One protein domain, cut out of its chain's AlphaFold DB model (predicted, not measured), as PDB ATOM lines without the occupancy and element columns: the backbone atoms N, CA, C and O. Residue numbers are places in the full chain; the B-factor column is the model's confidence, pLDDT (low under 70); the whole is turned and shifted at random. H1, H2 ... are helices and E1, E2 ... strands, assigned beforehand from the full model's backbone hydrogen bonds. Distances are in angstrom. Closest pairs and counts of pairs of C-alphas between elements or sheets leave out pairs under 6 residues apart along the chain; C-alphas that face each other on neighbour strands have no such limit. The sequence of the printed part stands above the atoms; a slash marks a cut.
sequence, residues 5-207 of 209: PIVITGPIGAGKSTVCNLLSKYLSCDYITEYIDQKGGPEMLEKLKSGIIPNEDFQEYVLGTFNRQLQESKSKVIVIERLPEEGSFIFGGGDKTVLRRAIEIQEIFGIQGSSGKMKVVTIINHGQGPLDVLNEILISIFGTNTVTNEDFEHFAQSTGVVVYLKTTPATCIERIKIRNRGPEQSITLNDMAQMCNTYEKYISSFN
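Overview. This is residues 5 to 207 of the 209 residues of the protein "dNK domain-containing protein" of Trichomonas vaginalis (UniProt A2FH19). A five-stranded parallel sheet makes the core, with helices packed on both its faces: H1 and H6 over one, H3 and H9 over the other, where H5 and H4 bridge from H3 to H9. H2 folds back on H3 beyond the sheet, H8 packs on H9, and H7 lies at the far end past H6. The printed part has 203 residues, with nine named helices and five named strands in the order E1 H1 E2 H2 H3 E3 H4 H5 E4 H6 H7 E5 H8 H9; the sheet runs E2 E3 E1 E5 E4, and the class is mixed. It is compact, with a radius of gyration of the C-alphas of 16.4 A and spans of 50 by 36 by 32 A.

Along the chain. E1, residues 5 to 9, begins at C-alpha 5, (246.060, 174.461, 148.796). H1 is 16 to 26, E2 30 to 32 and H2 41 to 49. H3, 55 to 72, measures 25.8 A and begins at (259.703, 170.542, 171.756). E3 is 77 to 81, H4 86 to 91, H5 96 to 108, 18.5 A, E4 119 to 124, 16.4 A, H6 130 to 142, 18.1 A, H7 149 to 155, E5 161 to 166, 15.2 A, and H8 169 to 179. H9, 189 to 203, measures 21.0 A and ends at C-alpha 203, (245.585, 159.745, 155.225).

Arrangement. In the sheet, N 32 and O 79 of E2 and E3 are 2.8 A apart, N 6 and O 78 of E1 and E3 2.8 A, N 163 and O 7 of E5 and E1 2.7 A, and N 121 and O 162 of E4 and E5 2.8 A, each within hydrogen-bond range. The domain has three layers, a sheet with helices on both its faces: H3 and H9 on one face of the sheet E2 E3 E1 E5 E4, H1 and H6 on the other. H1 is over E3 at a height over the sheet of 7.8 A; H6, on the same face, is at 9.5 A. H9, on the opposite face, is over E5 at 9.9 A. H7 only grazes the sheet with residues 152 to 155. H2 and H3 form a hairpin, closest at the C-alphas of Leu 48 and Asn 55, 6.6 A. H3 touches H5 with residues 59 to 67, at a shallow tilt of 7 degrees, the same way; the closest C-alphas, of Asn 67 and Ile 105, are 6.5 A apart. H4 touches H9, Ile 90 to Thr 198, 6.4 A between C-alphas. H8 touches H9, Pro 169 to Met 192, 5.1 A between C-alphas. In every named helix each O i to N i+4 pair is within hydrogen-bond range.

Size, cuts and confidence. The C-alphas of Gly 51 and Glu 150, the two farthest apart, are 50.1 A apart. The printed part has no cut and no long link. Residues 182 to 185 and 207 have pLDDT under 70.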
ATOM      1  N   PRO A   5     244.787 175.169 148.757       97.94
ATOM      2  CA  PRO A   5     246.060 174.461 148.796       97.94
ATOM      3  C   PRO A   5     246.085 173.226 147.886       97.94
ATOM      4  O   PRO A   5     245.155 172.419 147.880       97.94
ATOM      5  N   ILE A   6     247.203 173.031 147.191       98.50
ATOM      6  CA  ILE A   6     247.662 171.727 146.712       98.50
ATOM      7  C   ILE A   6     248.727 171.254 147.700       98.50
ATOM      8  O   ILE A   6     249.874 171.709 147.670       98.50
ATOM      9  N   VAL A   7     248.324 170.388 148.625       98.31
ATOM     10  CA  VAL A   7     249.209 169.848 149.660       98.31
ATOM     11  C   VAL A   7     249.963 168.662 149.084       98.31
ATOM     12  O   VAL A   7     249.334 167.719 148.615       98.31
ATOM     13  N   ILE A   8     251.289 168.655 149.179       98.31
ATOM     14  CA  ILE A   8     252.095 167.461 148.915       98.31
ATOM     15  C   ILE A   8     252.553 166.886 150.258       98.31
ATOM     16  O   ILE A   8     253.357 167.495 150.969       98.31
ATOM     17  N   THR A   9     252.043 165.704 150.599       96.88
ATOM     18  CA  THR A   9     252.338 164.998 151.853       96.88
ATOM     19  C   THR A   9     252.982 163.631 151.597       96.88
ATOM     20  O   THR A   9     253.017 163.140 150.468       96.88
ATOM     21  N   GLY A  10     253.544 163.019 152.640       95.69
ATOM     22  CA  GLY A  10     254.190 161.705 152.585       95.69
ATOM     23  C   GLY A  10     255.473 161.596 153.415       95.69
ATOM     24  O   GLY A  10     255.937 162.580 153.994       95.69
ATOM     25  N   PRO A  11     256.089 160.411 153.504       94.19
ATOM     26  CA  PRO A  11     257.279 160.196 154.326       94.19
ATOM     27  C   PRO A  11     258.491 161.030 153.867       94.19
ATOM     28  O   PRO A  11     258.574 161.501 152.728       94.19
ATOM     29  N   ILE A  12     259.464 161.225 154.764       91.25
ATOM     30  CA  ILE A  12     260.785 161.767 154.388       91.25
ATOM     31  C   ILE A  12     261.383 160.856 153.306       91.25
ATOM     32  O   ILE A  12     261.243 159.639 153.370       91.25
ATOM     33  N   GLY A  13     262.000 161.442 152.278       90.31
ATOM     34  CA  GLY A  13     262.503 160.692 151.121       90.31
ATOM     35  C   GLY A  13     261.460 160.407 150.029       90.31
ATOM     36  O   GLY A  13     261.823 159.899 148.974       90.31
ATOM     37  N   ALA A  14     260.190 160.801 150.184       93.69
ATOM     38  CA  ALA A  14     259.169 160.596 149.145       93.69
ATOM     39  C   ALA A  14     259.336 161.473 147.882       93.69
ATOM     40  O   ALA A  14     258.646 161.250 146.891       93.69
ATOM     41  N   GLY A  15     260.249 162.453 147.889       93.06
ATOM     42  CA  GLY A  15     260.488 163.359 146.752       93.06
ATOM     43  C   GLY A  15     259.593 164.605 146.719       93.06
ATOM     44  O   GLY A  15     259.527 165.277 145.694       93.06
ATOM     45  N   LYS A  16     258.929 164.923 147.837       95.44
ATOM     46  CA  LYS A  16     257.955 166.019 147.959       95.44
ATOM     47  C   LYS A  16     258.514 167.374 147.518       95.44
ATOM     48  O   LYS A  16     257.989 167.938 146.570       95.44
ATOM     49  N   SER A  17     259.604 167.854 148.125       95.12
ATOM     50  CA  SER A  17     260.153 169.194 147.851       95.12
ATOM     51  C   SER A  17     260.493 169.404 146.372       95.12
ATOM     52  O   SER A  17     260.222 170.461 145.803       95.12
ATOM     53  N   THR A  18     261.020 168.368 145.707       94.88
ATOM     54  CA  THR A  18     261.292 168.394 144.264       94.88
ATOM     55  C   THR A  18     260.011 168.614 143.463       94.88
ATOM     56  O   THR A  18     259.966 169.489 142.599       94.88
ATOM     57  N   VAL A  19     258.965 167.841 143.760       96.88
ATOM     58  CA  VAL A  19     257.672 167.928 143.072       96.88
ATOM     59  C   VAL A  19     256.966 169.245 143.387       96.88
ATOM     60  O   VAL A  19     256.455 169.875 142.468       96.88
ATOM     61  N   CYS A  20     257.002 169.724 144.633       98.31
ATOM     62  CA  CYS A  20     256.434 171.018 145.011       98.31
ATOM     63  C   CYS A  20     257.056 172.176 144.222       98.31
ATOM     64  O   CYS A  20     256.345 173.035 143.699       98.31
ATOM     65  N   ASN A  21     258.385 172.188 144.098       98.06
ATOM     66  CA  ASN A  21     259.110 173.203 143.335       98.06
ATOM     67  C   ASN A  21     258.784 173.145 141.833       98.06
ATOM     68  O   ASN A  21     258.685 174.185 141.189       98.06
ATOM     69  N   LEU A  22     258.608 171.950 141.264       98.25
ATOM     70  CA  LEU A  22     258.185 171.810 139.869       98.25
ATOM     71  C   LEU A  22     256.740 172.280 139.667       98.25
ATOM     72  O   LEU A  22     256.468 173.050 138.750       98.25
ATOM     73  N   LEU A  23     255.834 171.853 140.545       98.38
ATOM     74  CA  LEU A  23     254.408 172.147 140.460       98.38
ATOM     75  C   LEU A  23     254.114 173.640 140.638       98.38
ATOM     76  O   LEU A  23     253.358 174.206 139.858       98.38
ATOM     77  N   SER A  24     254.741 174.287 141.622       98.38
ATOM     78  CA  SER A  24     254.584 175.730 141.863       98.38
ATOM     79  C   SER A  24     255.074 176.575 140.690       98.38
ATOM     80  O   SER A  24     254.398 177.518 140.290       98.38
ATOM     81  N   LYS A  25     256.208 176.203 140.080       98.38
ATOM     82  CA  LYS A  25     256.709 176.858 138.863       98.38
ATOM     83  C   LYS A  25     255.780 176.647 137.677       98.38
ATOM     84  O   LYS A  25     255.495 177.601 136.965       98.38
ATOM     85  N   TYR A  26     255.310 175.417 137.479       98.12
ATOM     86  CA  TYR A  26     254.395 175.085 136.391       98.12
ATOM     87  C   TYR A  26     253.080 175.873 136.506       98.12
ATOM     88  O   TYR A  26     252.653 176.499 135.542       98.12
ATOM     89  N   LEU A  27     252.480 175.909 137.700       97.50
ATOM     90  CA  LEU A  27     251.225 176.620 137.970       97.50
ATOM     91  C   LEU A  27     251.409 178.124 138.235       97.50
ATOM     92  O   LEU A  27     250.425 178.823 138.461       97.50
ATOM     93  N   SER A  28     252.649 178.624 138.232       97.31
ATOM     94  CA  SER A  28     252.988 180.019 138.547       97.31
ATOM     95  C   SER A  28     252.363 180.519 139.860       97.31
ATOM     96  O   SER A  28     251.780 181.602 139.913       97.31
ATOM     97  N   CYS A  29     252.478 179.727 140.927       97.56
ATOM     98  CA  CYS A  29     251.915 180.039 142.242       97.56
ATOM     99  C   CYS A  29     252.944 179.920 143.372       97.56
ATOM    100  O   CYS A  29     254.017 179.337 143.210       97.56
ATOM    101  N   ASP A  30     252.619 180.489 144.534       98.38
ATOM    102  CA  ASP A  30     253.522 180.464 145.685       98.38
ATOM    103  C   ASP A  30     253.703 179.042 146.234       98.38
ATOM    104  O   ASP A  30     252.749 178.264 146.356       98.38
ATOM    105  N   TYR A  31     254.941 178.740 146.631       98.25
ATOM    106  CA  TYR A  31     255.321 177.504 147.302       98.25
ATOM    107  C   TYR A  31     255.603 177.771 148.783       98.25
ATOM    108  O   TYR A  31     256.564 178.451 149.139       98.25
ATOM    109  N   ILE A  32     254.768 177.195 149.645       98.12
ATOM    110  CA  ILE A  32     254.964 177.143 151.090       98.12
ATOM    111  C   ILE A  32     255.830 175.920 151.419       98.12
ATOM    112  O   ILE A  32     255.395 174.774 151.286       98.12
ATOM    113  N   THR A  33     257.071 176.179 151.809       96.81
ATOM    114  CA  THR A  33     258.102 175.156 152.051       96.81
ATOM    115  C   THR A  33     258.081 174.640 153.493       96.81
ATOM    116  O   THR A  33     257.571 175.318 154.393       96.81
ATOM    117  N   GLU A  34     258.682 173.468 153.729       93.19
ATOM    118  CA  GLU A  34     258.935 172.978 155.089       93.19
ATOM    119  C   GLU A  34     259.895 173.914 155.848       93.19
ATOM    120  O   GLU A  34     260.794 174.528 155.269       93.19
ATOM    121  N   TYR A  35     259.764 173.961 157.178       92.25
ATOM    122  CA  TYR A  35     260.619 174.786 158.041       92.25
ATOM    123  C   TYR A  35     262.117 174.516 157.837       92.25
ATOM    124  O   TYR A  35     262.927 175.426 157.971       92.25
ATOM    125  N   ILE A  36     262.497 173.276 157.508       90.38
ATOM    126  CA  ILE A  36     263.897 172.865 157.364       90.38
ATOM    127  C   ILE A  36     264.579 173.520 156.159       90.38
ATOM    128  O   ILE A  36     265.800 173.657 156.146       90.38
ATOM    129  N   ASP A  37     263.795 173.935 155.163       91.62
ATOM    130  CA  ASP A  37     264.282 174.610 153.960       91.62
ATOM    131  C   ASP A  37     264.260 176.144 154.114       91.62
ATOM    132  O   ASP A  37     264.712 176.875 153.233       91.62
ATOM    133  N   GLN A  38     263.774 176.649 155.254       93.38
ATOM    134  CA  GLN A  38     263.813 178.065 155.601       93.38
ATOM    135  C   GLN A  38     265.151 178.441 156.242       93.38
ATOM    136  O   GLN A  38     265.830 177.628 156.875       93.38
ATOM    137  N   LYS A  39     265.522 179.721 156.127       90.38
ATOM    138  CA  LYS A  39     266.711 180.254 156.800       90.38
ATOM    139  C   LYS A  39     266.589 180.036 158.314       90.38
ATOM    140  O   LYS A  39     265.626 180.489 158.929       90.38
ATOM    141  N   GLY A  40     267.570 179.351 158.894       90.31
ATOM    142  CA  GLY A  40     267.595 178.981 160.311       90.31
ATOM    143  C   GLY A  40     266.853 177.693 160.679       90.31
ATOM    144  O   GLY A  40     266.942 177.247 161.820       90.31
ATOM    145  N   GLY A  41     266.173 177.048 159.729       92.62
ATOM    146  CA  GLY A  41     265.472 175.780 159.944       92.62
ATOM    147  C   GLY A  41     266.368 174.648 160.458       92.62
ATOM    148  O   GLY A  41     266.040 174.041 161.482       92.62
ATOM    149  N   PRO A  42     267.514 174.363 159.805       91.44
ATOM    150  CA  PRO A  42     268.438 173.318 160.251       91.44
ATOM    151  C   PRO A  42     268.989 173.565 161.656       91.44
ATOM    152  O   PRO A  42     269.044 172.639 162.461       91.44
ATOM    153  N   GLU A  43     269.313 174.819 161.973       92.56
ATOM    154  CA  GLU A  43     269.812 175.226 163.290       92.56
ATOM    155  C   GLU A  43     268.749 175.028 164.380       92.56
ATOM    156  O   GLU A  43     269.058 174.586 165.486       92.56
ATOM    157  N   MET A  44     267.475 175.304 164.079       94.44
ATOM    158  CA  MET A  44     266.370 175.044 165.010       94.44
ATOM    159  C   MET A  44     266.168 173.548 165.264       94.44
ATOM    160  O   MET A  44     265.956 173.147 166.410       94.44
ATOM    161  N   LEU A  45     266.289 172.709 164.229       91.19
ATOM    162  CA  LEU A  45     266.231 171.254 164.392       91.19
ATOM    163  C   LEU A  45     267.414 170.728 165.218       91.19
ATOM    164  O   LEU A  45     267.238 169.843 166.054       91.19
ATOM    165  N   GLU A  46     268.613 171.267 165.010       91.31
ATOM    166  CA  GLU A  46     269.797 170.908 165.793       91.31
ATOM    167  C   GLU A  46     269.648 171.299 167.269       91.31
ATOM    168  O   GLU A  46     269.957 170.491 168.148       91.31
ATOM    169  N   LYS A  47     269.103 172.490 167.555       94.44
ATOM    170  CA  LYS A  47     268.791 172.921 168.926       94.44
ATOM    171  C   LYS A  47     267.809 171.979 169.614       94.44
ATOM    172  O   LYS A  47     268.038 171.633 170.771       94.44
ATOM    173  N   LEU A  48     266.762 171.534 168.912       92.38
ATOM    174  CA  LEU A  48     265.830 170.535 169.439       92.38
ATOM    175  C   LEU A  48     266.560 169.223 169.755       92.38
ATOM    176  O   LEU A  48     266.462 168.710 170.868       92.38
ATOM    177  N   LYS A  49     267.322 168.688 168.792       89.81
ATOM    178  CA  LYS A  49     268.042 167.410 168.949       89.81
ATOM    179  C   LYS A  49     269.090 167.442 170.060       89.81
ATOM    180  O   LYS A  49     269.318 166.422 170.702       89.81
ATOM    181  N   SER A  50     269.701 168.600 170.284       93.00
ATOM    182  CA  SER A  50     270.706 168.815 171.331       93.00
ATOM    183  C   SER A  50     270.091 169.142 172.697       93.00
ATOM    184  O   SER A  50     270.828 169.367 173.652       93.00
ATOM    185  N   GLY A  51     268.757 169.208 172.803       92.88
ATOM    186  CA  GLY A  51     268.053 169.557 174.040       92.88
ATOM    187  C   GLY A  51     268.207 171.021 174.464       92.88
ATOM    188  O   GLY A  51     267.922 171.355 175.610       92.88
ATOM    189  N   ILE A  52     268.661 171.898 173.562       96.50
ATOM    190  CA  ILE A  52     268.842 173.335 173.823       96.50
ATOM    191  C   ILE A  52     267.487 174.037 173.933       96.50
ATOM    192  O   ILE A  52     267.342 174.971 174.718       96.50
ATOM    193  N   ILE A  53     266.507 173.597 173.139       95.31
ATOM    194  CA  ILE A  53     265.128 174.091 173.189       95.31
ATOM    195  C   ILE A  53     264.165 172.929 173.456       95.31
ATOM    196  O   ILE A  53     264.410 171.813 172.983       95.31
ATOM    197  N   PRO A  54     263.062 173.166 174.183       91.62
ATOM    198  CA  PRO A  54     262.003 172.182 174.338       91.62
ATOM    199  C   PRO A  54     261.254 171.958 173.015       91.62
ATOM    200  O   PRO A  54     261.273 172.790 172.105       91.62
ATOM    201  N   ASN A  55     260.536 170.834 172.923       87.50
ATOM    202  CA  ASN A  55     259.703 170.542 171.756       87.50
ATOM    203  C   ASN A  55     258.620 171.608 171.542       87.50
ATOM    204  O   ASN A  55     258.350 171.937 170.397       87.50
ATOM    205  N   GLU A  56     258.033 172.178 172.602       87.56
ATOM    206  CA  GLU A  56     257.022 173.238 172.461       87.56
ATOM    207  C   GLU A  56     257.561 174.444 171.675       87.56
ATOM    208  O   GLU A  56     256.963 174.818 170.668       87.56
ATOM    209  N   ASP A  57     258.730 174.972 172.047       91.50
ATOM    210  CA  ASP A  57     259.374 176.092 171.343       91.50
ATOM    211  C   ASP A  57     259.671 175.756 169.876       91.50
ATOM    212  O   ASP A  57     259.540 176.596 168.982       91.50
ATOM    213  N   PHE A  58     260.059 174.507 169.608       92.19
ATOM    214  CA  PHE A  58     260.269 174.044 168.244       92.19
ATOM    215  C   PHE A  58     258.958 173.981 167.448       92.19
ATOM    216  O   PHE A  58     258.924 174.428 166.302       92.19
ATOM    217  N   GLN A  59     257.869 173.479 168.040       90.31
ATOM    218  CA  GLN A  59     256.560 173.458 167.384       90.31
ATOM    219  C   GLN A  59     256.054 174.881 167.112       90.31
ATOM    220  O   GLN A  59     255.581 175.148 166.009       90.31
ATOM    221  N   GLU A  60     256.236 175.818 168.047       91.50
ATOM    222  CA  GLU A  60     255.918 177.236 167.830       91.50
ATOM    223  C   GLU A  60     256.723 177.839 166.676       91.50
ATOM    224  O   GLU A  60     256.172 178.547 165.831       91.50
ATOM    225  N   TYR A  61     258.014 177.510 166.570       94.69
ATOM    226  CA  TYR A  61     258.832 177.931 165.433       94.69
ATOM    227  C   TYR A  61     258.309 177.380 164.097       94.69
ATOM    228  O   TYR A  61     258.202 178.129 163.117       94.69
ATOM    229  N   VAL A  62     257.964 176.089 164.041       94.25
ATOM    230  CA  VAL A  62     257.423 175.450 162.830       94.25
ATOM    231  C   VAL A  62     256.102 176.104 162.424       94.25
ATOM    232  O   VAL A  62     255.944 176.527 161.276       94.25
ATOM    233  N   LEU A  63     255.173 176.253 163.367       94.81
ATOM    234  CA  LEU A  63     253.863 176.860 163.139       94.81
ATOM    235  C   LEU A  63     253.967 178.342 162.751       94.81
ATOM    236  O   LEU A  63     253.332 178.776 161.787       94.81
ATOM    237  N   GLY A  64     254.824 179.109 163.428       95.81
ATOM    238  CA  GLY A  64     255.107 180.504 163.090       95.81
ATOM    239  C   GLY A  64     255.708 180.658 161.691       95.81
ATOM    240  O   GLY A  64     255.356 181.585 160.958       95.81
ATOM    241  N   THR A  65     256.551 179.711 161.276       96.31
ATOM    242  CA  THR A  65     257.126 179.664 159.926       96.31
ATOM    243  C   THR A  65     256.063 179.426 158.854       96.31
ATOM    244  O   THR A  65     256.078 180.104 157.824       96.31
ATOM    245  N   PHE A  66     255.111 178.519 159.089       96.06
ATOM    246  CA  PHE A  66     253.968 178.327 158.191       96.06
ATOM    247  C   PHE A  66     253.085 179.572 158.118       96.06
ATOM    248  O   PHE A  66     252.778 180.041 157.021       96.06
ATOM    249  N   ASN A  67     252.716 180.135 159.272       96.81
ATOM    250  CA  ASN A  67     251.864 181.319 159.339       96.81
ATOM    251  C   ASN A  67     252.482 182.492 158.564       96.81
ATOM    252  O   ASN A  67     251.825 183.070 157.703       96.81
ATOM    253  N   ARG A  68     253.769 182.786 158.786       97.19
ATOM    254  CA  ARG A  68     254.481 183.853 158.071       97.19
ATOM    255  C   ARG A  68     254.454 183.650 156.552       97.19
ATOM    256  O   ARG A  68     254.056 184.563 155.834       97.19
ATOM    257  N   GLN A  69     254.801 182.455 156.064       97.50
ATOM    258  CA  GLN A  69     254.776 182.159 154.623       97.50
ATOM    259  C   GLN A  69     253.365 182.327 154.024       97.50
ATOM    260  O   GLN A  69     253.210 182.875 152.932       97.50
ATOM    261  N   LEU A  70     252.316 181.899 154.738       96.88
ATOM    262  CA  LEU A  70     250.926 182.035 154.288       96.88
ATOM    263  C   LEU A  70     250.441 183.494 154.269       96.88
ATOM    264  O   LEU A  70     249.679 183.860 153.369       96.88
ATOM    265  N   GLN A  71     250.888 184.321 155.222       96.75
ATOM    266  CA  GLN A  71     250.616 185.765 155.254       96.75
ATOM    267  C   GLN A  71     251.318 186.509 154.113       96.75
ATOM    268  O   GLN A  71     250.716 187.385 153.492       96.75
ATOM    269  N   GLU A  72     252.574 186.160 153.832       96.88
ATOM    270  CA  GLU A  72     253.392 186.779 152.781       96.88
ATOM    271  C   GLU A  72     252.953 186.351 151.369       96.88
ATOM    272  O   GLU A  72     253.125 187.103 150.405       96.88
ATOM    273  N   SER A  73     252.358 185.161 151.240       96.88
ATOM    274  CA  SER A  73     251.875 184.626 149.968       96.88
ATOM    275  C   SER A  73     250.770 185.499 149.359       96.88
ATOM    276  O   SER A  73     249.730 185.769 149.972       96.88
ATOM    277  N   LYS A  74     250.948 185.845 148.083       95.62
ATOM    278  CA  LYS A  74     250.002 186.635 147.280       95.62
ATOM    279  C   LYS A  74     249.067 185.759 146.448       95.62
ATOM    280  O   LYS A  74     248.006 186.219 146.033       95.62
ATOM    281  N   SER A  75     249.437 184.502 146.228       96.38
ATOM    282  CA  SER A  75     248.670 183.559 145.421       96.38
ATOM    283  C   SER A  75     247.422 183.069 146.161       96.38
ATOM    284  O   SER A  75     247.446 182.827 147.372       96.38
ATOM    285  N   LYS A  76     246.308 182.920 145.436       96.12
ATOM    286  CA  LYS A  76     245.086 182.299 145.969       96.12
ATOM    287  C   LYS A  76     245.242 180.781 146.041       96.12
ATOM    288  O   LYS A  76     244.962 180.191 147.079       96.12
ATOM    289  N   VAL A  77     245.700 180.169 144.951       98.00
ATOM    290  CA  VAL A  77     246.135 178.769 144.930       98.00
ATOM    291  C   VAL A  77     247.587 178.716 145.378       98.00
ATOM    292  O   VAL A  77     248.381 179.546 144.949       98.00
ATOM    293  N   ILE A  78     247.930 177.769 146.241       98.50
ATOM    294  CA  ILE A  78     249.298 177.593 146.741       98.50
ATOM    295  C   ILE A  78     249.694 176.128 146.648       98.50
ATOM    296  O   ILE A  78     248.855 175.247 146.824       98.50
ATOM    297  N   VAL A  79     250.978 175.870 146.432       98.69
ATOM    298  CA  VAL A  79     251.559 174.554 146.703       98.69
ATOM    299  C   VAL A  79     252.128 174.591 148.111       98.69
ATOM    300  O   VAL A  79     252.851 175.521 148.460       98.69
ATOM    301  N   ILE A  80     251.808 173.598 148.931       98.12
ATOM    302  CA  ILE A  80     252.305 173.517 150.305       98.12
ATOM    303  C   ILE A  80     252.908 172.140 150.565       98.12
ATOM    304  O   ILE A  80     252.277 171.109 150.321       98.12
ATOM    305  N   GLU A  81     254.153 172.118 151.037       96.94
ATOM    306  CA  GLU A  81     254.780 170.887 151.500       96.94
ATOM    307  C   GLU A  81     254.385 170.640 152.953       96.94
ATOM    308  O   GLU A  81     254.862 171.324 153.856       96.94
ATOM    309  N   ARG A  82     253.538 169.624 153.142       95.69
ATOM    310  CA  ARG A  82     252.890 169.251 154.407       95.69
ATOM    311  C   ARG A  82     251.887 170.252 154.964       95.69
ATOM    312  O   ARG A  82     252.090 171.460 154.933       95.69
ATOM    313  N   LEU A  83     250.822 169.737 155.562       95.12
ATOM    314  CA  LEU A  83     249.936 170.558 156.384       95.12
ATOM    315  C   LEU A  83     250.551 170.829 157.769       95.12
ATOM    316  O   LEU A  83     251.207 169.939 158.317       95.12
ATOM    317  N   PRO A  84     250.297 172.004 158.382       93.88
ATOM    318  CA  PRO A  84     250.708 172.291 159.758       93.88
ATOM    319  C   PRO A  84     250.330 171.196 160.767       93.88
ATOM    320  O   PRO A  84     251.130 170.846 161.634       93.88
ATOM    321  N   GLU A  85     249.137 170.604 160.641       93.31
ATOM    322  CA  GLU A  85     248.666 169.543 161.542       93.31
ATOM    323  C   GLU A  85     249.506 168.252 161.485       93.31
ATOM    324  O   GLU A  85     249.536 167.501 162.466       93.31
ATOM    325  N   GLU A  86     250.249 168.007 160.395       92.38
ATOM    326  CA  GLU A  86     251.194 166.882 160.305       92.38
ATOM    327  C   GLU A  86     252.281 166.976 161.381       92.38
ATOM    328  O   GLU A  86     252.767 165.945 161.849       92.38
ATOM    329  N   GLY A  87     252.615 168.197 161.821       86.69
ATOM    330  CA  GLY A  87     253.489 168.446 162.968       86.69
ATOM    331  C   GLY A  87     253.058 167.647 164.198       86.69
ATOM    332  O   GLY A  87     253.885 166.983 164.816       86.69
ATOM    333  N   SER A  88     251.756 167.610 164.495       86.44
ATOM    334  CA  SER A  88     251.216 166.826 165.608       86.44
ATOM    335  C   SER A  88     251.074 165.340 165.265       86.44
ATOM    336  O   SER A  88     251.605 164.491 165.987       86.44
ATOM    337  N   PHE A  89     250.399 165.007 164.158       85.19
ATOM    338  CA  PHE A  89     250.070 163.616 163.821       85.19
ATOM    339  C   PHE A  89     251.295 162.744 163.552       85.19
ATOM    340  O   PHE A  89     251.305 161.570 163.920       85.19
ATOM    341  N   ILE A  90     252.304 163.303 162.885       84.44
ATOM    342  CA  ILE A  90     253.474 162.548 162.440       84.44
ATOM    343  C   ILE A  90     254.628 162.693 163.429       84.44
ATOM    344  O   ILE A  90     255.287 161.701 163.736       84.44
ATOM    345  N   PHE A  91     254.881 163.909 163.921       78.69
ATOM    346  CA  PHE A  91     256.112 164.222 164.660       78.69
ATOM    347  C   PHE A  91     255.887 164.488 166.154       78.69
ATOM    348  O   PHE A  91     256.780 164.240 166.957       78.69
ATOM    349  N   GLY A  92     254.696 164.946 166.541       74.25
ATOM    350  CA  GLY A  92     254.335 165.291 167.918       74.25
ATOM    351  C   GLY A  92     253.637 164.173 168.689       74.25
ATOM    352  O   GLY A  92     253.075 164.435 169.747       74.25
ATOM    353  N   GLY A  93     253.595 162.944 168.161       75.56
ATOM    354  CA  GLY A  93     252.936 161.812 168.824       75.56
ATOM    355  C   GLY A  93     251.427 161.997 169.041       75.56
ATOM    356  O   GLY A  93     250.857 161.364 169.928       75.56
ATOM    357  N   GLY A  94     250.781 162.868 168.260       76.44
ATOM    358  CA  GLY A  94     249.371 163.219 168.431       76.44
ATOM    359  C   GLY A  94     249.102 164.219 169.561       76.44
ATOM    360  O   GLY A  94     248.001 164.217 170.116       76.44
ATOM    361  N   ASP A  95     250.080 165.061 169.919       85.94
ATOM    362  CA  ASP A  95     249.890 166.164 170.864       85.94
ATOM    363  C   ASP A  95     248.705 167.051 170.440       85.94
ATOM    364  O   ASP A  95     248.728 167.732 169.406       85.94
ATOM    365  N   LYS A  96     247.649 167.039 171.259       88.62
ATOM    366  CA  LYS A  96     246.395 167.755 170.994       88.62
ATOM    367  C   LYS A  96     246.548 169.273 171.065       88.62
ATOM    368  O   LYS A  96     245.784 169.980 170.412       88.62
ATOM    369  N   THR A  97     247.501 169.777 171.842       89.19
ATOM    370  CA  THR A  97     247.777 171.213 171.951       89.19
ATOM    371  C   THR A  97     248.408 171.713 170.661       89.19
ATOM    372  O   THR A  97     247.921 172.690 170.088       89.19
ATOM    373  N   VAL A  98     249.419 170.997 170.159       89.50
ATOM    374  CA  VAL A  98     250.054 171.294 168.864       89.50
ATOM    375  C   VAL A  98     249.039 171.165 167.732       89.50
ATOM    376  O   VAL A  98     248.958 172.045 166.880       89.50
ATOM    377  N   LEU A  99     248.214 170.110 167.752       91.88
ATOM    378  CA  LEU A  99     247.163 169.908 166.752       91.88
ATOM    379  C   LEU A  99     246.172 171.075 166.732       91.88
ATOM    380  O   LEU A  99     245.868 171.600 165.665       91.88
ATOM    381  N   ARG A 100     245.694 171.507 167.904       92.50
ATOM    382  CA  ARG A 100     244.762 172.634 168.010       92.50
ATOM    383  C   ARG A 100     245.370 173.915 167.436       92.50
ATOM    384  O   ARG A 100     244.731 174.546 166.605       92.50
ATOM    385  N   ARG A 101     246.605 174.259 167.821       93.00
ATOM    386  CA  ARG A 101     247.302 175.449 167.294       93.00
ATOM    387  C   ARG A 101     247.507 175.366 165.776       93.00
ATOM    388  O   ARG A 101     247.326 176.353 165.068       93.00
ATOM    389  N   ALA A 102     247.849 174.185 165.261       94.25
ATOM    390  CA  ALA A 102     247.999 173.961 163.828       94.25
ATOM    391  C   ALA A 102     246.683 174.177 163.064       94.25
ATOM    392  O   ALA A 102     246.677 174.860 162.040       94.25
ATOM    393  N   ILE A 103     245.572 173.643 163.583       93.75
ATOM    394  CA  ILE A 103     244.234 173.836 163.010       93.75
ATOM    395  C   ILE A 103     243.840 175.316 163.051       93.75
ATOM    396  O   ILE A 103     243.413 175.841 162.029       93.75
ATOM    397  N   GLU A 104     244.064 176.013 164.169       94.31
ATOM    398  CA  GLU A 104     243.782 177.452 164.296       94.31
ATOM    399  C   GLU A 104     244.499 178.268 163.202       94.31
ATOM    400  O   GLU A 104     243.891 179.126 162.560       94.31
ATOM    401  N   ILE A 105     245.770 177.964 162.911       94.94
ATOM    402  CA  ILE A 105     246.508 178.612 161.813       94.94
ATOM    403  C   ILE A 105     245.906 178.255 160.453       94.94
ATOM    404  O   ILE A 105     245.724 179.137 159.616       94.94
ATOM    405  N   GLN A 106     245.585 176.983 160.209       95.56
ATOM    406  CA  GLN A 106     244.965 176.547 158.953       95.56
ATOM    407  C   GLN A 106     243.630 177.273 158.700       95.56
ATOM    408  O   GLN A 106     243.392 177.756 157.587       95.56
ATOM    409  N   GLU A 107     242.799 177.425 159.733       94.94
ATOM    410  CA  GLU A 107     241.491 178.082 159.667       94.94
ATOM    411  C   GLU A 107     241.587 179.567 159.300       94.94
ATOM    412  O   GLU A 107     240.792 180.033 158.479       94.94
ATOM    413  N   ILE A 108     242.602 180.291 159.794       95.81
ATOM    414  CA  ILE A 108     242.868 181.695 159.411       95.81
ATOM    415  C   ILE A 108     242.980 181.844 157.883       95.81
ATOM    416  O   ILE A 108     242.539 182.846 157.307       95.81
ATOM    417  N   PHE A 109     243.539 180.837 157.205       96.62
ATOM    418  CA  PHE A 109     243.709 180.819 155.750       96.62
ATOM    419  C   PHE A 109     242.654 179.978 155.019       96.62
ATOM    420  O   PHE A 109     242.708 179.874 153.793       96.62
ATOM    421  N   GLY A 110     241.668 179.422 155.726       95.06
ATOM    422  CA  GLY A 110     240.617 178.575 155.158       95.06
ATOM    423  C   GLY A 110     241.109 177.221 154.632       95.06
ATOM    424  O   GLY A 110     240.479 176.655 153.737       95.06
ATOM    425  N   ILE A 111     242.227 176.722 155.160       95.94
ATOM    426  CA  ILE A 111     242.765 175.388 154.885       95.94
ATOM    427  C   ILE A 111     242.075 174.403 155.834       95.94
ATOM    428  O   ILE A 111     242.049 174.620 157.039       95.94
ATOM    429  N   GLN A 112     241.476 173.340 155.300       91.56
ATOM    430  CA  GLN A 112     240.570 172.484 156.079       91.56
ATOM    431  C   GLN A 112     241.232 171.260 156.731       91.56
ATOM    432  O   GLN A 112     240.716 170.769 157.734       91.56
ATOM    433  N   GLY A 113     242.342 170.767 156.174       89.38
ATOM    434  CA  GLY A 113     243.065 169.603 156.695       89.38
ATOM    435  C   GLY A 113     242.216 168.331 156.817       89.38
ATOM    436  O   GLY A 113     241.225 168.157 156.101       89.38
ATOM    437  N   SER A 114     242.628 167.438 157.718       88.44
ATOM    438  CA  SER A 114     242.007 166.124 157.963       88.44
ATOM    439  C   SER A 114     240.627 166.187 158.613       88.44
ATOM    440  O   SER A 114     239.843 165.253 158.467       88.44
ATOM    441  N   SER A 115     240.300 167.280 159.303       84.50
ATOM    442  CA  SER A 115     238.988 167.491 159.926       84.50
ATOM    443  C   SER A 115     237.920 168.038 158.973       84.50
ATOM    444  O   SER A 115     236.773 168.206 159.384       84.50
ATOM    445  N   GLY A 116     238.278 168.369 157.729       86.38
ATOM    446  CA  GLY A 116     237.350 168.934 156.753       86.38
ATOM    447  C   GLY A 116     237.221 168.116 155.471       86.38
ATOM    448  O   GLY A 116     237.442 166.913 155.453       86.38
ATOM    449  N   LYS A 117     236.823 168.775 154.377       86.00
ATOM    450  CA  LYS A 117     236.391 168.121 153.126       86.00
ATOM    451  C   LYS A 117     237.453 168.172 152.028       86.00
ATOM    452  O   LYS A 117     237.127 168.344 150.852       86.00
ATOM    453  N   MET A 118     238.733 168.107 152.392       92.69
ATOM    454  CA  MET A 118     239.795 168.063 151.386       92.69
ATOM    455  C   MET A 118     239.837 166.683 150.737       92.69
ATOM    456  O   MET A 118     239.965 165.668 151.418       92.69
ATOM    457  N   LYS A 119     239.764 166.642 149.404       93.25
ATOM    458  CA  LYS A 119     239.944 165.396 148.653       93.25
ATOM    459  C   LYS A 119     241.385 164.916 148.811       93.25
ATOM    460  O   LYS A 119     242.312 165.714 148.673       93.25
ATOM    461  N   VAL A 120     241.568 163.613 149.011       96.12
ATOM    462  CA  VAL A 120     242.886 162.977 148.948       96.12
ATOM    463  C   VAL A 120     243.073 162.271 147.608       96.12
ATOM    464  O   VAL A 120     242.216 161.509 147.162       96.12
ATOM    465  N   VAL A 121     244.221 162.501 146.985       96.62
ATOM    466  CA  VAL A 121     244.742 161.766 145.833       96.62
ATOM    467  C   VAL A 121     246.010 161.053 146.287       96.62
ATOM    468  O   VAL A 121     246.893 161.673 146.871       96.62
ATOM    469  N   THR A 122     246.114 159.752 146.030       97.31
ATOM    470  CA  THR A 122     247.339 158.993 146.313       97.31
ATOM    471  C   THR A 122     248.095 158.751 145.019       97.31
ATOM    472  O   THR A 122     247.529 158.195 144.085       97.31
ATOM    473  N   ILE A 123     249.369 159.134 145.002       96.88
ATOM    474  CA  ILE A 123     250.300 158.911 143.896       96.88
ATOM    475  C   ILE A 123     251.336 157.900 144.366       96.88
ATOM    476  O   ILE A 123     251.975 158.093 145.408       96.88
ATOM    477  N   ILE A 124     251.492 156.808 143.623       94.06
ATOM    478  CA  ILE A 124     252.393 155.722 144.004       94.06
ATOM    479  C   ILE A 124     253.779 155.977 143.403       94.06
ATOM    480  O   ILE A 124     254.070 155.596 142.275       94.06
ATOM    481  N   ASN A 125     254.670 156.574 144.191       89.81
ATOM    482  CA  ASN A 125     256.026 156.911 143.778       89.81
ATOM    483  C   ASN A 125     257.013 155.761 144.055       89.81
ATOM    484  O   ASN A 125     257.694 155.724 145.089       89.81
ATOM    485  N   HIS A 126     257.121 154.839 143.097       80.06
ATOM    486  CA  HIS A 126     258.045 153.695 143.128       80.06
ATOM    487  C   HIS A 126     259.430 153.970 142.513       80.06
ATOM    488  O   HIS A 126     260.154 153.029 142.203       80.06
ATOM    489  N   GLY A 127     259.825 155.236 142.339       77.25
ATOM    490  CA  GLY A 127     261.105 155.576 141.700       77.25
ATOM    491  C   GLY A 127     260.982 156.246 140.335       77.25
ATOM    492  O   GLY A 127     261.999 156.424 139.673       77.25
ATOM    493  N   GLN A 128     259.771 156.635 139.927       87.62
ATOM    494  CA  GLN A 128     259.540 157.409 138.704       87.62
ATOM    495  C   GLN A 128     260.305 158.745 138.733       87.62
ATOM    496  O   GLN A 128     260.657 159.260 139.805       87.62
ATOM    497  N   GLY A 129     260.531 159.328 137.553       91.56
ATOM    498  CA  GLY A 129     261.150 160.643 137.432       91.56
ATOM    499  C   GLY A 129     260.261 161.746 138.027       91.56
ATOM    500  O   GLY A 129     259.034 161.635 138.000       91.56
ATOM    501  N   PRO A 130     260.833 162.856 138.534       93.75
ATOM    502  CA  PRO A 130     260.039 163.953 139.098       93.75
ATOM    503  C   PRO A 130     259.000 164.552 138.138       93.75
ATOM    504  O   PRO A 130     257.949 164.999 138.586       93.75
ATOM    505  N   LEU A 131     259.280 164.553 136.828       96.38
ATOM    506  CA  LEU A 131     258.345 165.033 135.806       96.38
ATOM    507  C   LEU A 131     257.170 164.073 135.586       96.38
ATOM    508  O   LEU A 131     256.058 164.532 135.347       96.38
ATOM    509  N   ASP A 132     257.386 162.765 135.718       96.19
ATOM    510  CA  ASP A 132     256.309 161.776 135.617       96.19
ATOM    511  C   ASP A 132     255.345 161.926 136.795       96.19
ATOM    512  O   ASP A 132     254.132 161.995 136.605       96.19
ATOM    513  N   VAL A 133     255.895 162.088 138.005       96.88
ATOM    514  CA  VAL A 133     255.106 162.353 139.216       96.88
ATOM    515  C   VAL A 133     254.338 163.673 139.085       96.88
ATOM    516  O   VAL A 133     253.162 163.727 139.431       96.88
ATOM    517  N   LEU A 134     254.966 164.730 138.552       97.75
ATOM    518  CA  LEU A 134     254.280 165.993 138.265       97.75
ATOM    519  C   LEU A 134     253.090 165.778 137.319       97.75
ATOM    520  O   LEU A 134     251.989 166.232 137.619       97.75
ATOM    521  N   ASN A 135     253.296 165.078 136.202       97.56
ATOM    522  CA  ASN A 135     252.241 164.816 135.224       97.56
ATOM    523  C   ASN A 135     251.076 164.028 135.837       97.56
ATOM    524  O   ASN A 135     249.919 164.381 135.611       97.56
ATOM    525  N   GLU A 136     251.365 163.003 136.641       97.62
ATOM    526  CA  GLU A 136     250.344 162.204 137.325       97.62
ATOM    527  C   GLU A 136     249.521 163.054 138.307       97.62
ATOM    528  O   GLU A 136     248.296 162.932 138.367       97.62
ATOM    529  N   ILE A 137     250.175 163.975 139.026       98.00
ATOM    530  CA  ILE A 137     249.507 164.934 139.916       98.00
ATOM    531  C   ILE A 137     248.590 165.863 139.127       98.00
ATOM    532  O   ILE A 137     247.428 166.017 139.500       98.00
ATOM    533  N   LEU A 138     249.087 166.467 138.044       98.31
ATOM    534  CA  LEU A 138     248.296 167.381 137.223       98.31
ATOM    535  C   LEU A 138     247.056 166.672 136.665       98.31
ATOM    536  O   LEU A 138     245.943 167.158 136.849       98.31
ATOM    537  N   ILE A 139     247.226 165.470 136.106       98.12
ATOM    538  CA  ILE A 139     246.115 164.657 135.593       98.12
ATOM    539  C   ILE A 139     245.125 164.305 136.708       98.12
ATOM    540  O   ILE A 139     243.916 164.371 136.504       98.12
ATOM    541  N   SER A 140     245.602 163.978 137.907       97.56
ATOM    542  CA  SER A 140     244.724 163.592 139.018       97.56
ATOM    543  C   SER A 140     243.920 164.759 139.607       97.56
ATOM    544  O   SER A 140     242.839 164.541 140.166       97.56
ATOM    545  N   ILE A 141     244.451 165.983 139.525       96.88
ATOM    546  CA  ILE A 141     243.804 167.196 140.045       96.88
ATOM    547  C   ILE A 141     242.906 167.834 138.980       96.88
ATOM    548  O   ILE A 141     241.755 168.148 139.271       96.88
ATOM    549  N   PHE A 142     243.429 168.010 137.766       97.00
ATOM    550  CA  PHE A 142     242.812 168.797 136.696       97.00
ATOM    551  C   PHE A 142     242.233 167.943 135.559       97.00
ATOM    552  O   PHE A 142     241.577 168.473 134.672       97.00
ATOM    553  N   GLY A 143     242.482 166.631 135.538       97.12
ATOM    554  CA  GLY A 143     242.103 165.758 134.420       97.12
ATOM    555  C   GLY A 143     243.032 165.857 133.203       97.12
ATOM    556  O   GLY A 143     242.814 165.161 132.215       97.12
ATOM    557  N   THR A 144     244.074 166.692 133.263       96.88
ATOM    558  CA  THR A 144     245.033 166.948 132.178       96.88
ATOM    559  C   THR A 144     246.416 167.322 132.726       96.88
ATOM    560  O   THR A 144     246.529 167.811 133.847       96.88
ATOM    561  N   ASN A 145     247.477 167.116 131.940       95.88
ATOM    562  CA  ASN A 145     248.832 167.613 132.229       95.88
ATOM    563  C   ASN A 145     249.174 168.922 131.486       95.88
ATOM    564  O   ASN A 145     250.301 169.411 131.587       95.88
ATOM    565  N   THR A 146     248.218 169.496 130.755       96.75
ATOM    566  CA  THR A 146     248.293 170.830 130.143       96.75
ATOM    567  C   THR A 146     247.213 171.713 130.757       96.75
ATOM    568  O   THR A 146     246.140 171.874 130.181       96.75
ATOM    569  N   VAL A 147     247.481 172.224 131.959       97.06
ATOM    570  CA  VAL A 147     246.521 173.010 132.746       97.06
ATOM    571  C   VAL A 147     246.357 174.392 132.126       97.06
ATOM    572  O   VAL A 147     247.333 175.120 131.937       97.06
ATOM    573  N   THR A 148     245.119 174.753 131.813       97.19
ATOM    574  CA  THR A 148     244.763 176.085 131.325       97.19
ATOM    575  C   THR A 148     244.467 177.039 132.485       97.19
ATOM    576  O   THR A 148     244.300 176.631 133.635       97.19
ATOM    577  N   ASN A 149     244.354 178.337 132.189       95.25
ATOM    578  CA  ASN A 149     243.914 179.311 133.192       95.25
ATOM    579  C   ASN A 149     242.491 179.014 133.696       95.25
ATOM    580  O   ASN A 149     242.226 179.212 134.877       95.25
ATOM    581  N   GLU A 150     241.601 178.506 132.838       96.75
ATOM    582  CA  GLU A 150     240.229 178.153 133.223       96.75
ATOM    583  C   GLU A 150     240.215 176.987 134.223       96.75
ATOM    584  O   GLU A 150     239.569 177.080 135.268       96.75
ATOM    585  N   ASP A 151     241.010 175.940 133.968       96.94
ATOM    586  CA  ASP A 151     241.180 174.812 134.896       96.94
ATOM    587  C   ASP A 151     241.684 175.290 136.267       96.94
ATOM    588  O   ASP A 151     241.196 174.874 137.323       96.94
ATOM    589  N   PHE A 152     242.663 176.199 136.253       95.75
ATOM    590  CA  PHE A 152     243.268 176.751 137.458       95.75
ATOM    591  C   PHE A 152     242.305 177.653 138.243       95.75
ATOM    592  O   PHE A 152     242.208 177.541 139.469       95.75
ATOM    593  N   GLU A 153     241.553 178.518 137.559       95.62
ATOM    594  CA  GLU A 153     240.529 179.374 138.165       95.62
ATOM    595  C   GLU A 153     239.375 178.560 138.752       95.62
ATOM    596  O   GLU A 153     238.918 178.860 139.861       95.62
ATOM    597  N   HIS A 154     238.948 177.503 138.055       96.50
ATOM    598  CA  HIS A 154     237.955 176.562 138.560       96.50
ATOM    599  C   HIS A 154     238.458 175.872 139.836       96.50
ATOM    600  O   HIS A 154     237.791 175.908 140.876       96.50
ATOM    601  N   PHE A 155     239.680 175.329 139.811       96.75
ATOM    602  CA  PHE A 155     240.295 174.711 140.987       96.75
ATOM    603  C   PHE A 155     240.429 175.690 142.165       96.75
ATOM    604  O   PHE A 155     240.206 175.311 143.320       96.75
ATOM    605  N   ALA A 156     240.715 176.968 141.900       96.19
ATOM    606  CA  ALA A 156     240.832 178.009 142.921       96.19
ATOM    607  C   ALA A 156     239.532 178.270 143.709       96.19
ATOM    608  O   ALA A 156     239.565 178.986 144.716       96.19
ATOM    609  N   GLN A 157     238.387 177.744 143.266       94.69
ATOM    610  CA  GLN A 157     237.105 177.820 143.979       94.69
ATOM    611  C   GLN A 157     236.868 176.627 144.925       94.69
ATOM    612  O   GLN A 157     235.938 176.661 145.730       94.69
ATOM    613  N   SER A 158     237.716 175.597 144.870       94.50
ATOM    614  CA  SER A 158     237.591 174.387 145.689       94.50
ATOM    615  C   SER A 158     238.102 174.562 147.134       94.50
ATOM    616  O   SER A 158     238.489 175.647 147.587       94.50
ATOM    617  N   THR A 159     238.072 173.477 147.911       93.62
ATOM    618  CA  THR A 159     238.703 173.374 149.240       93.62
ATOM    619  C   THR A 159     240.193 173.029 149.168       93.62
ATOM    620  O   THR A 159     240.850 172.962 150.207       93.62
ATOM    621  N   GLY A 160     240.741 172.849 147.964       96.19
ATOM    622  CA  GLY A 160     242.077 172.313 147.744       96.19
ATOM    623  C   GLY A 160     242.100 170.785 147.709       96.19
ATOM    624  O   GLY A 160     241.068 170.111 147.730       96.19
ATOM    625  N   VAL A 161     243.306 170.231 147.646       97.50
ATOM    626  CA  VAL A 161     243.548 168.792 147.513       97.50
ATOM    627  C   VAL A 161     244.782 168.387 148.308       97.50
ATOM    628  O   VAL A 161     245.758 169.135 148.388       97.50
ATOM    629  N   VAL A 162     244.741 167.189 148.882       98.12
ATOM    630  CA  VAL A 162     245.902 166.533 149.479       98.12
ATOM    631  C   VAL A 162     246.414 165.467 148.529       98.12
ATOM    632  O   VAL A 162     245.715 164.513 148.210       98.12
ATOM    633  N   VAL A 163     247.653 165.619 148.087       98.25
ATOM    634  CA  VAL A 163     248.382 164.642 147.288       98.25
ATOM    635  C   VAL A 163     249.315 163.874 148.214       98.25
ATOM    636  O   VAL A 163     250.335 164.392 148.675       98.25
ATOM    637  N   TYR A 164     248.976 162.620 148.482       97.81
ATOM    638  CA  TYR A 164     249.827 161.704 149.224       97.81
ATOM    639  C   TYR A 164     250.812 161.015 148.279       97.81
ATOM    640  O   TYR A 164     250.429 160.155 147.485       97.81
ATOM    641  N   LEU A 165     252.094 161.375 148.386       97.00
ATOM    642  CA  LEU A 165     253.181 160.665 147.716       97.00
ATOM    643  C   LEU A 165     253.519 159.397 148.499       97.00
ATOM    644  O   LEU A 165     254.376 159.391 149.391       97.00
ATOM    645  N   LYS A 166     252.833 158.310 148.151       96.00
ATOM    646  CA  LYS A 166     253.049 156.993 148.739       96.00
ATOM    647  C   LYS A 166     254.308 156.372 148.156       96.00
ATOM    648  O   LYS A 166     254.497 156.335 146.945       96.00
ATOM    649  N   THR A 167     255.176 155.855 149.013       93.06
ATOM    650  CA  THR A 167     256.408 155.184 148.589       93.06
ATOM    651  C   THR A 167     256.802 154.100 149.590       93.06
ATOM    652  O   THR A 167     256.161 153.936 150.632       93.06
ATOM    653  N   THR A 168     257.843 153.331 149.273       92.38
ATOM    654  CA  THR A 168     258.315 152.244 150.137       92.38
ATOM    655  C   THR A 168     259.393 152.732 151.110       92.38
ATOM    656  O   THR A 168     260.163 153.635 150.765       92.38
ATOM    657  N   PRO A 169     259.523 152.116 152.302       93.44
ATOM    658  CA  PRO A 169     260.607 152.429 153.233       93.44
ATOM    659  C   PRO A 169     262.002 152.318 152.601       93.44
ATOM    660  O   PRO A 169     262.853 153.169 152.849       93.44
ATOM    661  N   ALA A 170     262.224 151.314 151.744       91.75
ATOM    662  CA  ALA A 170     263.495 151.114 151.048       91.75
ATOM    663  C   ALA A 170     263.821 152.287 150.107       91.75
ATOM    664  O   ALA A 170     264.890 152.886 150.219       91.75
ATOM    665  N   THR A 171     262.862 152.684 149.266       91.75
ATOM    666  CA  THR A 171     263.002 153.834 148.359       91.75
ATOM    667  C   THR A 171     263.281 155.132 149.122       91.75
ATOM    668  O   THR A 171     264.110 155.940 148.697       91.75
ATOM    669  N   CYS A 172     262.631 155.344 150.273       91.31
ATOM    670  CA  CYS A 172     262.919 156.500 151.119       91.31
ATOM    671  C   CYS A 172     264.363 156.502 151.623       91.31
ATOM    672  O   CYS A 172     265.030 157.527 151.508       91.31
ATOM    673  N   ILE A 173     264.849 155.375 152.160       89.12
ATOM    674  CA  ILE A 173     266.221 155.262 152.675       89.12
ATOM    675  C   ILE A 173     267.245 155.551 151.577       89.12
ATOM    676  O   ILE A 173     268.190 156.303 151.808       89.12
ATOM    677  N   GLU A 174     267.060 154.990 150.382       89.25
ATOM    678  CA  GLU A 174     267.945 155.244 149.240       89.25
ATOM    679  C   GLU A 174     268.028 156.739 148.916       89.25
ATOM    680  O   GLU A 174     269.118 157.304 148.814       89.25
ATOM    681  N   ARG A 175     266.877 157.414 148.844       88.69
ATOM    682  CA  ARG A 175     266.809 158.852 148.552       88.69
ATOM    683  C   ARG A 175     267.367 159.719 149.681       88.69
ATOM    684  O   ARG A 175     268.034 160.713 149.402       88.69
ATOM    685  N   ILE A 176     267.132 159.350 150.939       86.50
ATOM    686  CA  ILE A 176     267.688 160.043 152.113       86.50
ATOM    687  C   ILE A 176     269.219 159.978 152.090       86.50
ATOM    688  O   ILE A 176     269.876 161.009 152.258       86.50
ATOM    689  N   LYS A 177     269.789 158.800 151.804       83.94
ATOM    690  CA  LYS A 177     271.244 158.609 151.687       83.94
ATOM    691  C   LYS A 177     271.852 159.499 150.604       83.94
ATOM    692  O   LYS A 177     272.875 160.128 150.852       83.94
ATOM    693  N   ILE A 178     271.201 159.602 149.443       83.25
ATOM    694  CA  ILE A 178     271.646 160.480 148.347       83.25
ATOM    695  C   ILE A 178     271.591 161.958 148.764       83.25
ATOM    696  O   ILE A 178     272.493 162.727 148.443       83.25
ATOM    697  N   ARG A 179     270.544 162.366 149.495       78.94
ATOM    698  CA  ARG A 179     270.326 163.764 149.905       78.94
ATOM    699  C   ARG A 179     271.321 164.251 150.963       78.94
ATOM    700  O   ARG A 179     271.500 165.456 151.104       78.94
ATOM    701  N   ASN A 180     271.939 163.329 151.700       70.62
ATOM    702  CA  ASN A 180     273.001 163.579 152.673       70.62
ATOM    703  C   ASN A 180     272.699 164.705 153.690       70.62
ATOM    704  O   ASN A 180     273.575 165.493 154.048       70.62
ATOM    705  N   ARG A 181     271.453 164.799 154.176       70.25
ATOM    706  CA  ARG A 181     271.119 165.703 155.289       70.25
ATOM    707  C   ARG A 181     271.598 165.058 156.588       70.25
ATOM    708  O   ARG A 181     271.049 164.040 156.994       70.25
ATOM    709  N   GLY A 182     272.605 165.647 157.238       65.38
ATOM    710  CA  GLY A 182     273.230 165.116 158.462       65.38
ATOM    711  C   GLY A 182     272.242 164.581 159.518       65.38
ATOM    712  O   GLY A 182     272.392 163.438 159.945       65.38
ATOM    713  N   PRO A 183     271.167 165.320 159.866       60.75
ATOM    714  CA  PRO A 183     270.165 164.867 160.833       60.75
ATOM    715  C   PRO A 183     269.387 163.597 160.437       60.75
ATOM    716  O   PRO A 183     268.694 163.046 161.289       60.75
ATOM    717  N   GLU A 184     269.450 163.158 159.179       65.69
ATOM    718  CA  GLU A 184     268.683 162.031 158.624       65.69
ATOM    719  C   GLU A 184     269.535 160.762 158.439       65.69
ATOM    720  O   GLU A 184     268.996 159.702 158.131       65.69
ATOM    721  N   GLN A 185     270.856 160.833 158.655       66.88
ATOM    722  CA  GLN A 185     271.768 159.700 158.439       66.88
ATOM    723  C   GLN A 185     271.552 158.535 159.417       66.88
ATOM    724  O   GLN A 185     271.915 157.402 159.110       66.88
ATOM    725  N   SER A 186     270.948 158.794 160.580       75.06
ATOM    726  CA  SER A 186     270.662 157.779 161.599       75.06
ATOM    727  C   SER A 186     269.310 157.078 161.415       75.06
ATOM    728  O   SER A 186     268.968 156.228 162.232       75.06
ATOM    729  N   ILE A 187     268.520 157.445 160.398       82.81
ATOM    730  CA  ILE A 187     267.185 156.873 160.178       82.81
ATOM    731  C   ILE A 187     267.321 155.423 159.702       82.81
ATOM    732  O   ILE A 187     267.930 155.143 158.665       82.81
ATOM    733  N   THR A 188     266.719 154.492 160.442       87.81
ATOM    734  CA  THR A 188     266.722 153.068 160.095       87.81
ATOM    735  C   THR A 188     265.560 152.702 159.170       87.81
ATOM    736  O   THR A 188     264.565 153.419 159.045       87.81
ATOM    737  N   LEU A 189     265.648 151.530 158.531       89.31
ATOM    738  CA  LEU A 189     264.543 150.991 157.731       89.31
ATOM    739  C   LEU A 189     263.270 150.784 158.570       89.31
ATOM    740  O   LEU A 189     262.164 150.969 158.064       89.31
ATOM    741  N   ASN A 190     263.424 150.425 159.848       92.06
ATOM    742  CA  ASN A 190     262.302 150.247 160.762       92.06
ATOM    743  C   ASN A 190     261.625 151.587 161.091       92.06
ATOM    744  O   ASN A 190     260.402 151.676 161.015       92.06
ATOM    745  N   ASP A 191     262.407 152.640 161.353       90.81
ATOM    746  CA  ASP A 191     261.870 153.995 161.566       90.81
ATOM    747  C   ASP A 191     261.084 154.463 160.336       90.81
ATOM    748  O   ASP A 191     259.981 155.004 160.443       90.81
ATOM    749  N   MET A 192     261.608 154.178 159.139       92.50
ATOM    750  CA  MET A 192     260.917 154.478 157.889       92.50
ATOM    751  C   MET A 192     259.624 153.683 157.713       92.50
ATOM    752  O   MET A 192     258.621 154.252 157.284       92.50
ATOM    753  N   ALA A 193     259.618 152.392 158.049       94.00
ATOM    754  CA  ALA A 193     258.413 151.568 157.996       94.00
ATOM    755  C   ALA A 193     257.328 152.091 158.948       94.00
ATOM    756  O   ALA A 193     256.161 152.196 158.558       94.00
ATOM    757  N   GLN A 194     257.716 152.487 160.164       92.94
ATOM    758  CA  GLN A 194     256.814 153.117 161.124       92.94
ATOM    759  C   GLN A 194     256.260 154.435 160.586       92.94
ATOM    760  O   GLN A 194     255.046 154.622 160.590       92.94
ATOM    761  N   MET A 195     257.115 155.313 160.054       92.69
ATOM    762  CA  MET A 195     256.671 156.590 159.498       92.69
ATOM    763  C   MET A 195     255.711 156.398 158.319       92.69
ATOM    764  O   MET A 195     254.662 157.038 158.300       92.69
ATOM    765  N   CYS A 196     256.011 155.505 157.368       94.06
ATOM    766  CA  CYS A 196     255.089 155.195 156.270       94.06
ATOM    767  C   CYS A 196     253.723 154.737 156.802       94.06
ATOM    768  O   CYS A 196     252.697 155.244 156.361       94.06
ATOM    769  N   ASN A 197     253.694 153.845 157.798       94.00
ATOM    770  CA  ASN A 197     252.447 153.403 158.427       94.00
ATOM    771  C   ASN A 197     251.695 154.553 159.128       94.00
ATOM    772  O   ASN A 197     250.468 154.617 159.078       94.00
ATOM    773  N   THR A 198     252.412 155.483 159.764       93.94
ATOM    774  CA  THR A 198     251.808 156.685 160.358       93.94
ATOM    775  C   THR A 198     251.167 157.574 159.289       93.94
ATOM    776  O   THR A 198     250.052 158.043 159.507       93.94
ATOM    777  N   TYR A 199     251.784 157.731 158.109       94.81
ATOM    778  CA  TYR A 199     251.146 158.428 156.981       94.81
ATOM    779  C   TYR A 199     249.898 157.705 156.480       94.81
ATOM    780  O   TYR A 199     248.883 158.360 156.281       94.81
ATOM    781  N   GLU A 200     249.909 156.376 156.335       94.19
ATOM    782  CA  GLU A 200     248.698 155.634 155.939       94.19
ATOM    783  C   GLU A 200     247.541 155.883 156.924       94.19
ATOM    784  O   GLU A 200     246.405 156.134 156.516       94.19
ATOM    785  N   LYS A 201     247.831 155.888 158.233       92.75
ATOM    786  CA  LYS A 201     246.839 156.213 159.270       92.75
ATOM    787  C   LYS A 201     246.355 157.656 159.164       92.75
ATOM    788  O   LYS A 201     245.145 157.875 159.222       92.75
ATOM    789  N   TYR A 202     247.268 158.612 158.991       93.12
ATOM    790  CA  TYR A 202     246.935 160.025 158.815       93.12
ATOM    791  C   TYR A 202     246.038 160.233 157.592       93.12
ATOM    792  O   TYR A 202     244.961 160.807 157.711       93.12
ATOM    793  N   ILE A 203     246.393 159.662 156.444       94.44
ATOM    794  CA  ILE A 203     245.585 159.745 155.225       94.44
ATOM    795  C   ILE A 203     244.202 159.111 155.416       94.44
ATOM    796  O   ILE A 203     243.202 159.672 154.971       94.44
ATOM    797  N   SER A 204     244.103 158.006 156.162       91.50
ATOM    798  CA  SER A 204     242.808 157.386 156.481       91.50
ATOM    799  C   SER A 204     241.878 158.267 157.330       91.50
ATOM    800  O   SER A 204     240.691 157.952 157.441       91.50
ATOM    801  N   SER A 205     242.393 159.332 157.957       89.00
ATOM    802  CA  SER A 205     241.584 160.255 158.760       89.00
ATOM    803  C   SER A 205     240.747 161.213 157.906       89.00
ATOM    804  O   SER A 205     239.630 161.527 158.303       89.00
ATOM    805  N   PHE A 206     241.200 161.554 156.693       88.81
ATOM    806  CA  PHE A 206     240.474 162.434 155.762       88.81
ATOM    807  C   PHE A 206     239.160 161.832 155.246       88.81
ATOM    808  O   PHE A 206     238.259 162.558 154.847       88.81
ATOM    809  N   ASN A 207     239.027 160.503 155.262       68.56
ATOM    810  CA  ASN A 207     237.825 159.802 154.794       68.56
ATOM    811  C   ASN A 207     236.746 159.644 155.882       68.56
ATOM    812  O   ASN A 207     235.766 158.933 155.663       68.56
TER     813      ASN A 207